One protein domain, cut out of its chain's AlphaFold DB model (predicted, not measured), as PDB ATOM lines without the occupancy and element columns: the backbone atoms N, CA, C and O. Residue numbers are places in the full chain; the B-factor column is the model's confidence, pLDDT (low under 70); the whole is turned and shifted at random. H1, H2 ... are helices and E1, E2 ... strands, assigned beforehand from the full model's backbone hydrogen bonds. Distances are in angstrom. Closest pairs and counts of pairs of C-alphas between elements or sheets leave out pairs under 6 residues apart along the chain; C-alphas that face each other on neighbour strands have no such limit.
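Overview. This is residues 18 to 86 of the 106 residues of an uncharacterized protein of Verrucomicrobia bacterium (UniProt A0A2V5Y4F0). A small three-stranded sheet is covered on one face by the long helix H3, and its other face is bare. H1 meets H3 near their first residues as a V, and the short helix H2 bridges the open side of that V. The printed part has 69 residues, with H1, H2, E1, E2, E3 and H3 in that order; the sheet E1 - E2 - E3 is antiparallel, a meander, each strand the antiparallel neighbour of the one before. The class is mixed, in two layers, with H1 and H3 on one face of the sheet; the whole is compact, with a radius of gyration of the C-alphas of 11.0 A and spans of 32 by 28 by 18 A.

Along the chain. Find C-alpha 18 at (-13.448, 9.123, 32.843); from there H1 runs 20.0 A to residue 31. Next come H2, residues 36 to 40, E1, residues 43 to 47, E2, residues 50 to 55, 16.4 A, and E3, residues 63 to 67. H3, residues 70 to 84, runs 21.1 A to C-alpha 84 at (5.106, 11.584, 54.109).

Arrangement. In hairpin E1 and E2, find N 45 and O 52 at 2.8 A; in hairpin E2 and E3, N 53 and O 65 at 2.8 A. H3 is on the sheet at a height of 5.4 A, slantwise to the strands; its closest C-alpha pair with E3 is Gly 65 and Phe 77, 3.7 A. With residues 70 to 74 alone, H3 touches H1 at a steep tilt of 55 degrees, the same way; the closest C-alphas are those of Ala 21 and Val 70, 6.4 A. H2 only grazes the sheet and touches H3, closest at C-alphas 36 and 78, 5.2 A. H1, with residues 28 to 30 alone, and H2 touch only at the corner, closest at C-alphas 29 and 38, 4.5 A. In H1, H2 and H3 every O i to N i+4 pair is within hydrogen-bond range.

Size, cuts and confidence. The farthest C-alphas, Ser 19 and Arg 86, are 34.3 A apart. The printed part has no cut and no long link, and no printed residue is under 70 in pLDDT.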
ATOM      1  N   ALA A  18     -14.851   9.518  32.925       81.69
ATOM      2  CA  ALA A  18     -13.448   9.123  32.843       81.69
ATOM      3  C   ALA A  18     -12.647  10.097  31.966       81.69
ATOM      4  O   ALA A  18     -11.597  10.576  32.391       81.69
ATOM      5  N   SER A  19     -13.171  10.453  30.791       85.12
ATOM      6  CA  SER A  19     -12.531  11.418  29.888       85.12
ATOM      7  C   SER A  19     -12.421  12.804  30.526       85.12
ATOM      8  O   SER A  19     -11.332  13.374  30.567       85.12
ATOM      9  N   ALA A  20     -13.510  13.305  31.122       87.81
ATOM     10  CA  ALA A  20     -13.498  14.586  31.825       87.81
ATOM     11  C   ALA A  20     -12.506  14.593  33.001       87.81
ATOM     12  O   ALA A  20     -11.858  15.602  33.272       87.81
ATOM     13  N   ALA A  21     -12.350  13.466  33.700       89.94
ATOM     14  CA  ALA A  21     -11.399  13.362  34.798       89.94
ATOM     15  C   ALA A  21      -9.945  13.392  34.334       89.94
ATOM     16  O   ALA A  21      -9.120  14.040  34.979       89.94
ATOM     17  N   VAL A  22      -9.641  12.733  33.213       91.06
ATOM     18  CA  VAL A  22      -8.314  12.793  32.588       91.06
ATOM     19  C   VAL A  22      -8.001  14.227  32.168       91.06
ATOM     20  O   VAL A  22      -6.955  14.743  32.545       91.06
ATOM     21  N   GLU A  23      -8.918  14.918  31.489       93.44
ATOM     22  CA  GLU A  23      -8.720  16.321  31.089       93.44
ATOM     23  C   GLU A  23      -8.477  17.242  32.292       93.44
ATOM     24  O   GLU A  23      -7.552  18.055  32.288       93.44
ATOM     25  N   GLN A  24      -9.271  17.091  33.357       93.19
ATOM     26  CA  GLN A  24      -9.093  17.856  34.592       93.19
ATOM     27  C   GLN A  24      -7.757  17.546  35.277       93.19
ATOM     28  O   GLN A  24      -7.117  18.450  35.817       93.19
ATOM     29  N   MET A  25      -7.319  16.286  35.249       93.00
ATOM     30  CA  MET A  25      -6.017  15.887  35.774       93.00
ATOM     31  C   MET A  25      -4.879  16.502  34.961       93.00
ATOM     32  O   MET A  25      -3.961  17.064  35.557       93.00
ATOM     33  N   GLU A  26      -4.936  16.450  33.628       94.69
ATOM     34  CA  GLU A  26      -3.921  17.069  32.768       94.69
ATOM     35  C   GLU A  26      -3.859  18.580  32.988       94.69
ATOM     36  O   GLU A  26      -2.775  19.131  33.173       94.69
ATOM     37  N   PHE A  27      -5.011  19.251  33.061       95.25
ATOM     38  CA  PHE A  27      -5.075  20.683  33.353       95.25
ATOM     39  C   PHE A  27      -4.464  21.021  34.721       95.25
ATOM     40  O   PHE A  27      -3.695  21.980  34.854       95.25
ATOM     41  N   TYR A  28      -4.756  20.218  35.749       94.69
ATOM     42  CA  TYR A  28      -4.149  20.385  37.068       94.69
ATOM     43  C   TYR A  28      -2.627  20.201  37.016       94.69
ATOM     44  O   TYR A  28      -1.891  21.036  37.542       94.69
ATOM     45  N   CYS A  29      -2.143  19.154  36.344       93.56
ATOM     46  CA  CYS A  29      -0.713  18.883  36.200       93.56
ATOM     47  C   CYS A  29       0.008  19.999  35.431       93.56
ATOM     48  O   CYS A  29       1.092  20.415  35.833       93.56
ATOM     49  N   ALA A  30      -0.605  20.513  34.362       94.50
ATOM     50  CA  ALA A  30      -0.054  21.598  33.556       94.50
ATOM     51  C   ALA A  30       0.032  22.919  34.336       94.50
ATOM     52  O   ALA A  30       1.006  23.655  34.201       94.50
ATOM     53  N   SER A  31      -0.959  23.207  35.185       95.00
ATOM     54  CA  SER A  31      -0.950  24.390  36.059       95.00
ATOM     55  C   SER A  31      -0.038  24.239  37.284       95.00
ATOM     56  O   SER A  31       0.394  25.245  37.846       95.00
ATOM     57  N   HIS A  32       0.299  23.005  37.678       92.75
ATOM     58  CA  HIS A  32       1.136  22.703  38.844       92.75
ATOM     59  C   HIS A  32       2.275  21.722  38.495       92.75
ATOM     60  O   HIS A  32       2.330  20.622  39.055       92.75
ATOM     61  N   PRO A  33       3.226  22.099  37.619       91.19
ATOM     62  CA  PRO A  33       4.218  21.170  37.064       91.19
ATOM     63  C   PRO A  33       5.176  20.568  38.107       91.19
ATOM     64  O   PRO A  33       5.703  19.480  37.902       91.19
ATOM     65  N   GLY A  34       5.390  21.247  39.241       92.12
ATOM     66  CA  GLY A  34       6.221  20.756  40.351       92.12
ATOM     67  C   GLY A  34       5.460  19.981  41.432       92.12
ATOM     68  O   GLY A  34       6.059  19.584  42.431       92.12
ATOM     69  N   SER A  35       4.143  19.801  41.286       92.94
ATOM     70  CA  SER A  35       3.340  19.077  42.276       92.94
ATOM     71  C   SER A  35       3.617  17.567  42.239       92.94
ATOM     72  O   SER A  35       3.896  17.013  41.170       92.94
ATOM     73  N   PRO A  36       3.489  16.857  43.376       94.31
ATOM     74  CA  PRO A  36       3.532  15.397  43.396       94.31
ATOM     75  C   PRO A  36       2.580  14.747  42.389       94.31
ATOM     76  O   PRO A  36       2.948  13.756  41.765       94.31
ATOM     77  N   SER A  37       1.393  15.316  42.181       94.81
ATOM     78  CA  SER A  37       0.416  14.857  41.193       94.81
ATOM     79  C   SER A  37       0.951  14.911  39.762       94.81
ATOM     80  O   SER A  37       0.779  13.941  39.024       94.81
ATOM     81  N   ALA A  38       1.652  15.985  39.379       93.88
ATOM     82  CA  ALA A  38       2.247  16.112  38.047       93.88
ATOM     83  C   ALA A  38       3.385  15.104  37.810       93.88
ATOM     84  O   ALA A  38       3.511  14.564  36.710       93.88
ATOM     85  N   VAL A  39       4.177  14.819  38.850       94.12
ATOM     86  CA  VAL A  39       5.359  13.941  38.769       94.12
ATOM     87  C   VAL A  39       4.998  12.460  38.898       94.12
ATOM     88  O   VAL A  39       5.566  11.616  38.210       94.12
ATOM     89  N   ARG A  40       4.091  12.122  39.818       93.56
ATOM     90  CA  ARG A  40       3.762  10.733  40.178       93.56
ATOM     91  C   ARG A  40       2.514  10.201  39.496       93.56
ATOM     92  O   ARG A  40       2.343   8.988  39.502       93.56
ATOM     93  N   ARG A  41       1.677  11.082  38.934       93.06
ATOM     94  CA  ARG A  41       0.458  10.735  38.188       93.06
ATOM     95  C   ARG A  41      -0.391   9.674  38.927       93.06
ATOM     96  O   ARG A  41      -0.499   8.547  38.447       93.06
ATOM     97  N   PRO A  42      -0.959  10.000  40.108       94.44
ATOM     98  CA  PRO A  42      -1.738   9.043  40.893       94.44
ATOM     99  C   PRO A  42      -2.941   8.512  40.105       94.44
ATOM    100  O   PRO A  42      -3.522   9.217  39.280       94.44
ATOM    101  N   GLN A  43      -3.345   7.276  40.394       94.12
ATOM    102  CA  GLN A  43      -4.542   6.676  39.810       94.12
ATOM    103  C   GLN A  43      -5.794   7.360  40.365       94.12
ATOM    104  O   GLN A  43      -5.920   7.531  41.580       94.12
ATOM    105  N   LEU A  44      -6.722   7.731  39.481       93.62
ATOM    106  CA  LEU A  44      -7.991   8.352  39.854       93.62
ATOM    107  C   LEU A  44      -9.129   7.333  39.858       93.62
ATOM    108  O   LEU A  44      -9.363   6.629  38.878       93.62
ATOM    109  N   PHE A  45      -9.882   7.317  40.952       92.06
ATOM    110  CA  PHE A  45     -11.096   6.528  41.112       92.06
ATOM    111  C   PHE A  45     -12.260   7.436  41.492       92.06
ATOM    112  O   PHE A  45     -12.085   8.405  42.230       92.06
ATOM    113  N   PHE A  46     -13.462   7.086  41.036       90.50
ATOM    114  CA  PHE A  46     -14.702   7.723  41.464       90.50
ATOM    115  C   PHE A  46     -15.555   6.714  42.233       90.50
ATOM    116  O   PHE A  46     -15.934   5.666  41.704       90.50
ATOM    117  N   ARG A  47     -15.819   7.001  43.507       88.88
ATOM    118  CA  ARG A  47     -16.578   6.134  44.417       88.88
ATOM    119  C   ARG A  47     -17.442   7.002  45.314       88.88
ATOM    120  O   ARG A  47     -16.933   7.920  45.945       88.88
ATOM    121  N   SER A  48     -18.729   6.669  45.412       87.88
ATOM    122  CA  SER A  48     -19.668   7.332  46.329       87.88
ATOM    123  C   SER A  48     -19.653   8.862  46.206       87.88
ATOM    124  O   SER A  48     -19.578   9.556  47.215       87.88
ATOM    125  N   GLU A  49     -19.681   9.378  44.972       88.44
ATOM    126  CA  GLU A  49     -19.619  10.817  44.665       88.44
ATOM    127  C   GLU A  49     -18.305  11.523  45.057       88.44
ATOM    128  O   GLU A  49     -18.232  12.752  45.081       88.44
ATOM    129  N   LEU A  50     -17.245  10.765  45.345       93.00
ATOM    130  CA  LEU A  50     -15.925  11.292  45.677       93.00
ATOM    131  C   LEU A  50     -14.867  10.820  44.683       93.00
ATOM    132  O   LEU A  50     -14.840   9.662  44.258       93.00
ATOM    133  N   TRP A  51     -13.952  11.733  44.379       94.75
ATOM    134  CA  TRP A  51     -12.720  11.466  43.658       94.75
ATOM    135  C   TRP A  51     -11.632  11.044  44.628       94.75
ATOM    136  O   TRP A  51     -11.431  11.664  45.676       94.75
ATOM    137  N   ILE A  52     -10.924   9.988  44.256       94.50
ATOM    138  CA  ILE A  52      -9.856   9.381  45.034       94.50
ATOM    139  C   ILE A  52      -8.616   9.337  44.146       94.50
ATOM    140  O   ILE A  52      -8.636   8.686  43.107       94.50
ATOM    141  N   ALA A  53      -7.550  10.016  44.558       96.31
ATOM    142  CA  ALA A  53      -6.231   9.965  43.943       96.31
ATOM    143  C   ALA A  53      -5.333   9.044  44.775       96.31
ATOM    144  O   ALA A  53      -5.035   9.358  45.927       96.31
ATOM    145  N   LEU A  54      -4.919   7.913  44.211       95.50
ATOM    146  CA  LEU A  54      -4.144   6.880  44.895       95.50
ATOM    147  C   LEU A  54      -2.774   6.695  44.238       95.50
ATOM    148  O   LEU A  54      -2.671   6.496  43.027       95.50
ATOM    149  N   LEU A  55      -1.727   6.679  45.060       93.69
ATOM    150  CA  LEU A  55      -0.408   6.178  44.682       93.69
ATOM    151  C   LEU A  55       0.001   5.057  45.641       93.69
ATOM    152  O   LEU A  55       0.243   5.315  46.819       93.69
ATOM    153  N   GLY A  56       0.108   3.832  45.131       89.75
ATOM    154  CA  GLY A  56       0.508   2.657  45.909       89.75
ATOM    155  C   GLY A  56      -0.345   1.424  45.600       89.75
ATOM    156  O   GLY A  56      -1.256   1.506  44.775       89.75
ATOM    157  N   PRO A  57      -0.053   0.279  46.243       85.00
ATOM    158  CA  PRO A  57      -0.739  -0.988  45.979       85.00
ATOM    159  C   PRO A  57      -2.185  -1.007  46.494       85.00
ATOM    160  O   PRO A  57      -3.031  -1.705  45.941       85.00
ATOM    161  N   SER A  58      -2.484  -0.239  47.545       85.38
ATOM    162  CA  SER A  58      -3.808  -0.167  48.163       85.38
ATOM    163  C   SER A  58      -4.019   1.183  48.850       85.38
ATOM    164  O   SER A  58      -3.076   1.946  49.051       85.38
ATOM    165  N   MET A  59      -5.258   1.480  49.249       82.12
ATOM    166  CA  MET A  59      -5.561   2.689  50.029       82.12
ATOM    167  C   MET A  59      -4.957   2.666  51.442       82.12
ATOM    168  O   MET A  59      -4.806   3.719  52.049       82.12
ATOM    169  N   GLU A  60      -4.653   1.479  51.973       82.00
ATOM    170  CA  GLU A  60      -4.126   1.291  53.330       82.00
ATOM    171  C   GLU A  60      -2.607   1.475  53.382       82.00
ATOM    172  O   GLU A  60      -2.074   1.996  54.361       82.00
ATOM    173  N   GLU A  61      -1.921   1.063  52.316       81.06
ATOM    174  CA  GLU A  61      -0.459   1.085  52.208       81.06
ATOM    175  C   GLU A  61       0.052   2.226  51.313       81.06
ATOM    176  O   GLU A  61       1.243   2.537  51.313       81.06
ATOM    177  N   GLY A  62      -0.837   2.844  50.532       88.31
ATOM    178  CA  GLY A  62      -0.543   3.945  49.621       88.31
ATOM    179  C   GLY A  62      -0.874   5.330  50.179       88.31
ATOM    180  O   GLY A  62      -1.385   5.502  51.282       88.31
ATOM    181  N   ILE A  63      -0.592   6.348  49.368       91.88
ATOM    182  CA  ILE A  63      -0.925   7.751  49.645       91.88
ATOM    183  C   ILE A  63      -2.242   8.076  48.942       91.88
ATOM    184  O   ILE A  63      -2.378   7.802  47.746       91.88
ATOM    185  N   VAL A  64      -3.201   8.667  49.667       94.31
ATOM    186  CA  VAL A  64      -4.581   8.825  49.184       94.31
ATOM    187  C   VAL A  64      -5.102  10.249  49.353       94.31
ATOM    188  O   VAL A  64      -5.437  10.684  50.452       94.31
ATOM    189  N   GLY A  65      -5.308  10.954  48.247       95.38
ATOM    190  CA  GLY A  65      -6.099  12.184  48.224       95.38
ATOM    191  C   GLY A  65      -7.580  11.897  47.992       95.38
ATOM    192  O   GLY A  65      -7.914  11.116  47.108       95.38
ATOM    193  N   ILE A  66      -8.479  12.529  48.751       95.31
ATOM    194  CA  ILE A  66      -9.935  12.391  48.567       95.31
ATOM    195  C   ILE A  66     -10.564  13.778  48.481       95.31
ATOM    196  O   ILE A  66     -10.268  14.640  49.310       95.31
ATOM    197  N   GLY A  67     -11.458  13.984  47.515       94.56
ATOM    198  CA  GLY A  67     -12.197  15.233  47.378       94.56
ATOM    199  C   GLY A  67     -13.460  15.108  46.522       94.56
ATOM    200  O   GLY A  67     -13.622  14.129  45.800       94.56
ATOM    201  N   PRO A  68     -14.363  16.104  46.575       92.94
ATOM    202  CA  PRO A  68     -15.580  16.125  45.755       92.94
ATOM    203  C   PRO A  68     -15.300  16.392  44.266       92.94
ATOM    204  O   PRO A  68     -16.170  16.204  43.424       92.94
ATOM    205  N   THR A  69     -14.085  16.827  43.919       93.56
ATOM    206  CA  THR A  69     -13.641  17.080  42.543       93.56
ATOM    207  C   THR A  69     -12.257  16.482  42.316       93.56
ATOM    208  O   THR A  69     -11.504  16.279  43.273       93.56
ATOM    209  N   VAL A  70     -11.891  16.259  41.050       94.50
ATOM    210  CA  VAL A  70     -10.552  15.781  40.661       94.50
ATOM    211  C   VAL A  70      -9.463  16.688  41.235       94.50
ATOM    212  O   VAL A  70      -8.564  16.213  41.924       94.50
ATOM    213  N   ALA A  71      -9.585  18.006  41.056       95.44
ATOM    214  CA  ALA A  71      -8.615  18.969  41.577       95.44
ATOM    215  C   ALA A  71      -8.507  18.946  43.114       95.44
ATOM    216  O   ALA A  71      -7.412  19.081  43.659       95.44
ATOM    217  N   ALA A  72      -9.624  18.761  43.830       95.50
ATOM    218  CA  ALA A  72      -9.605  18.650  45.287       95.50
ATOM    219  C   ALA A  72      -8.907  17.362  45.751       95.50
ATOM    220  O   ALA A  72      -8.119  17.402  46.696       95.50
ATOM    221  N   ALA A  73      -9.148  16.241  45.065       96.75
ATOM    222  CA  ALA A  73      -8.481  14.976  45.348       96.75
ATOM    223  C   ALA A  73      -6.968  15.055  45.080       96.75
ATOM    224  O   ALA A  73      -6.184  14.664  45.942       96.75
ATOM    225  N   LEU A  74      -6.548  15.631  43.948       96.50
ATOM    226  CA  LEU A  74      -5.130  15.824  43.607       96.50
ATOM    227  C   LEU A  74      -4.418  16.749  44.604       96.50
ATOM    228  O   LEU A  74      -3.347  16.420  45.106       96.50
ATOM    229  N   ARG A  75      -5.054  17.852  45.009       96.00
ATOM    230  CA  ARG A  75      -4.505  18.747  46.042       96.00
ATOM    231  C   ARG A  75      -4.341  18.048  47.396       96.00
ATOM    232  O   ARG A  75      -3.341  18.251  48.092       96.00
ATOM    233  N   ALA A  76      -5.326  17.241  47.791       95.69
ATOM    234  CA  ALA A  76      -5.250  16.455  49.017       95.69
ATOM    235  C   ALA A  76      -4.114  15.422  48.944       95.69
ATOM    236  O   ALA A  76      -3.371  15.261  49.912       95.69
ATOM    237  N   PHE A  77      -3.947  14.779  47.786       95.69
ATOM    238  CA  PHE A  77      -2.849  13.860  47.513       95.69
ATOM    239  C   PHE A  77      -1.487  14.554  47.631       95.69
ATOM    240  O   PHE A  77      -0.630  14.075  48.367       95.69
ATOM    241  N   ASP A  78      -1.307  15.714  46.993       95.06
ATOM    242  CA  ASP A  78      -0.060  16.488  47.048       95.06
ATOM    243  C   ASP A  78       0.331  16.821  48.491       95.06
ATOM    244  O   ASP A  78       1.483  16.660  48.897       95.06
ATOM    245  N   THR A  79      -0.655  17.240  49.288       94.06
ATOM    246  CA  THR A  79      -0.460  17.572  50.703       94.06
ATOM    247  C   THR A  79       0.003  16.356  51.503       94.06
ATOM    248  O   THR A  79       0.949  16.456  52.286       94.06
ATOM    249  N   GLN A  80      -0.636  15.199  51.300       92.38
ATOM    250  CA  GLN A  80      -0.244  13.967  51.985       92.38
ATOM    251  C   GLN A  80       1.120  13.460  51.525       92.38
ATOM    252  O   GLN A  80       1.929  13.064  52.360       92.38
ATOM    253  N   TYR A  81       1.413  13.537  50.228       92.56
ATOM    254  CA  TYR A  81       2.701  13.133  49.677       92.56
ATOM    255  C   TYR A  81       3.845  13.922  50.316       92.56
ATOM    256  O   TYR A  81       4.813  13.342  50.800       92.56
ATOM    257  N   LEU A  82       3.704  15.248  50.397       90.69
ATOM    258  CA  LEU A  82       4.690  16.110  51.048       90.69
ATOM    259  C   LEU A  82       4.779  15.872  52.563       90.69
ATOM    260  O   LEU A  82       5.858  16.015  53.137       90.69
ATOM    261  N   ALA A  83       3.676  15.498  53.218       87.56
ATOM    262  CA  ALA A  83       3.682  15.138  54.633       87.56
ATOM    263  C   ALA A  83       4.464  13.841  54.896       87.56
ATOM    264  O   ALA A  83       5.213  13.784  55.868       87.56
ATOM    265  N   CYS A  84       4.355  12.840  54.017       82.06
ATOM    266  CA  CYS A  84       5.106  11.584  54.109       82.06
ATOM    267  C   CYS A  84       6.620  11.758  53.904       82.06
ATOM    268  O   CYS A  84       7.393  10.945  54.402       82.06
ATOM    269  N   LEU A  85       7.057  12.805  53.194       80.75
ATOM    270  CA  LEU A  85       8.483  13.123  53.030       80.75
ATOM    271  C   LEU A  85       9.113  13.737  54.286       80.75
ATOM    272  O   LEU A  85      10.339  13.794  54.397       80.75
ATOM    273  N   ARG A  86       8.302  14.225  55.230       70.88
ATOM    274  CA  ARG A  86       8.810  14.715  56.512       70.88
ATOM    275  C   ARG A  86       9.041  13.516  57.436       70.88
ATOM    276  O   ARG A  86       8.181  12.637  57.496       70.88
TER     277      ARG A  86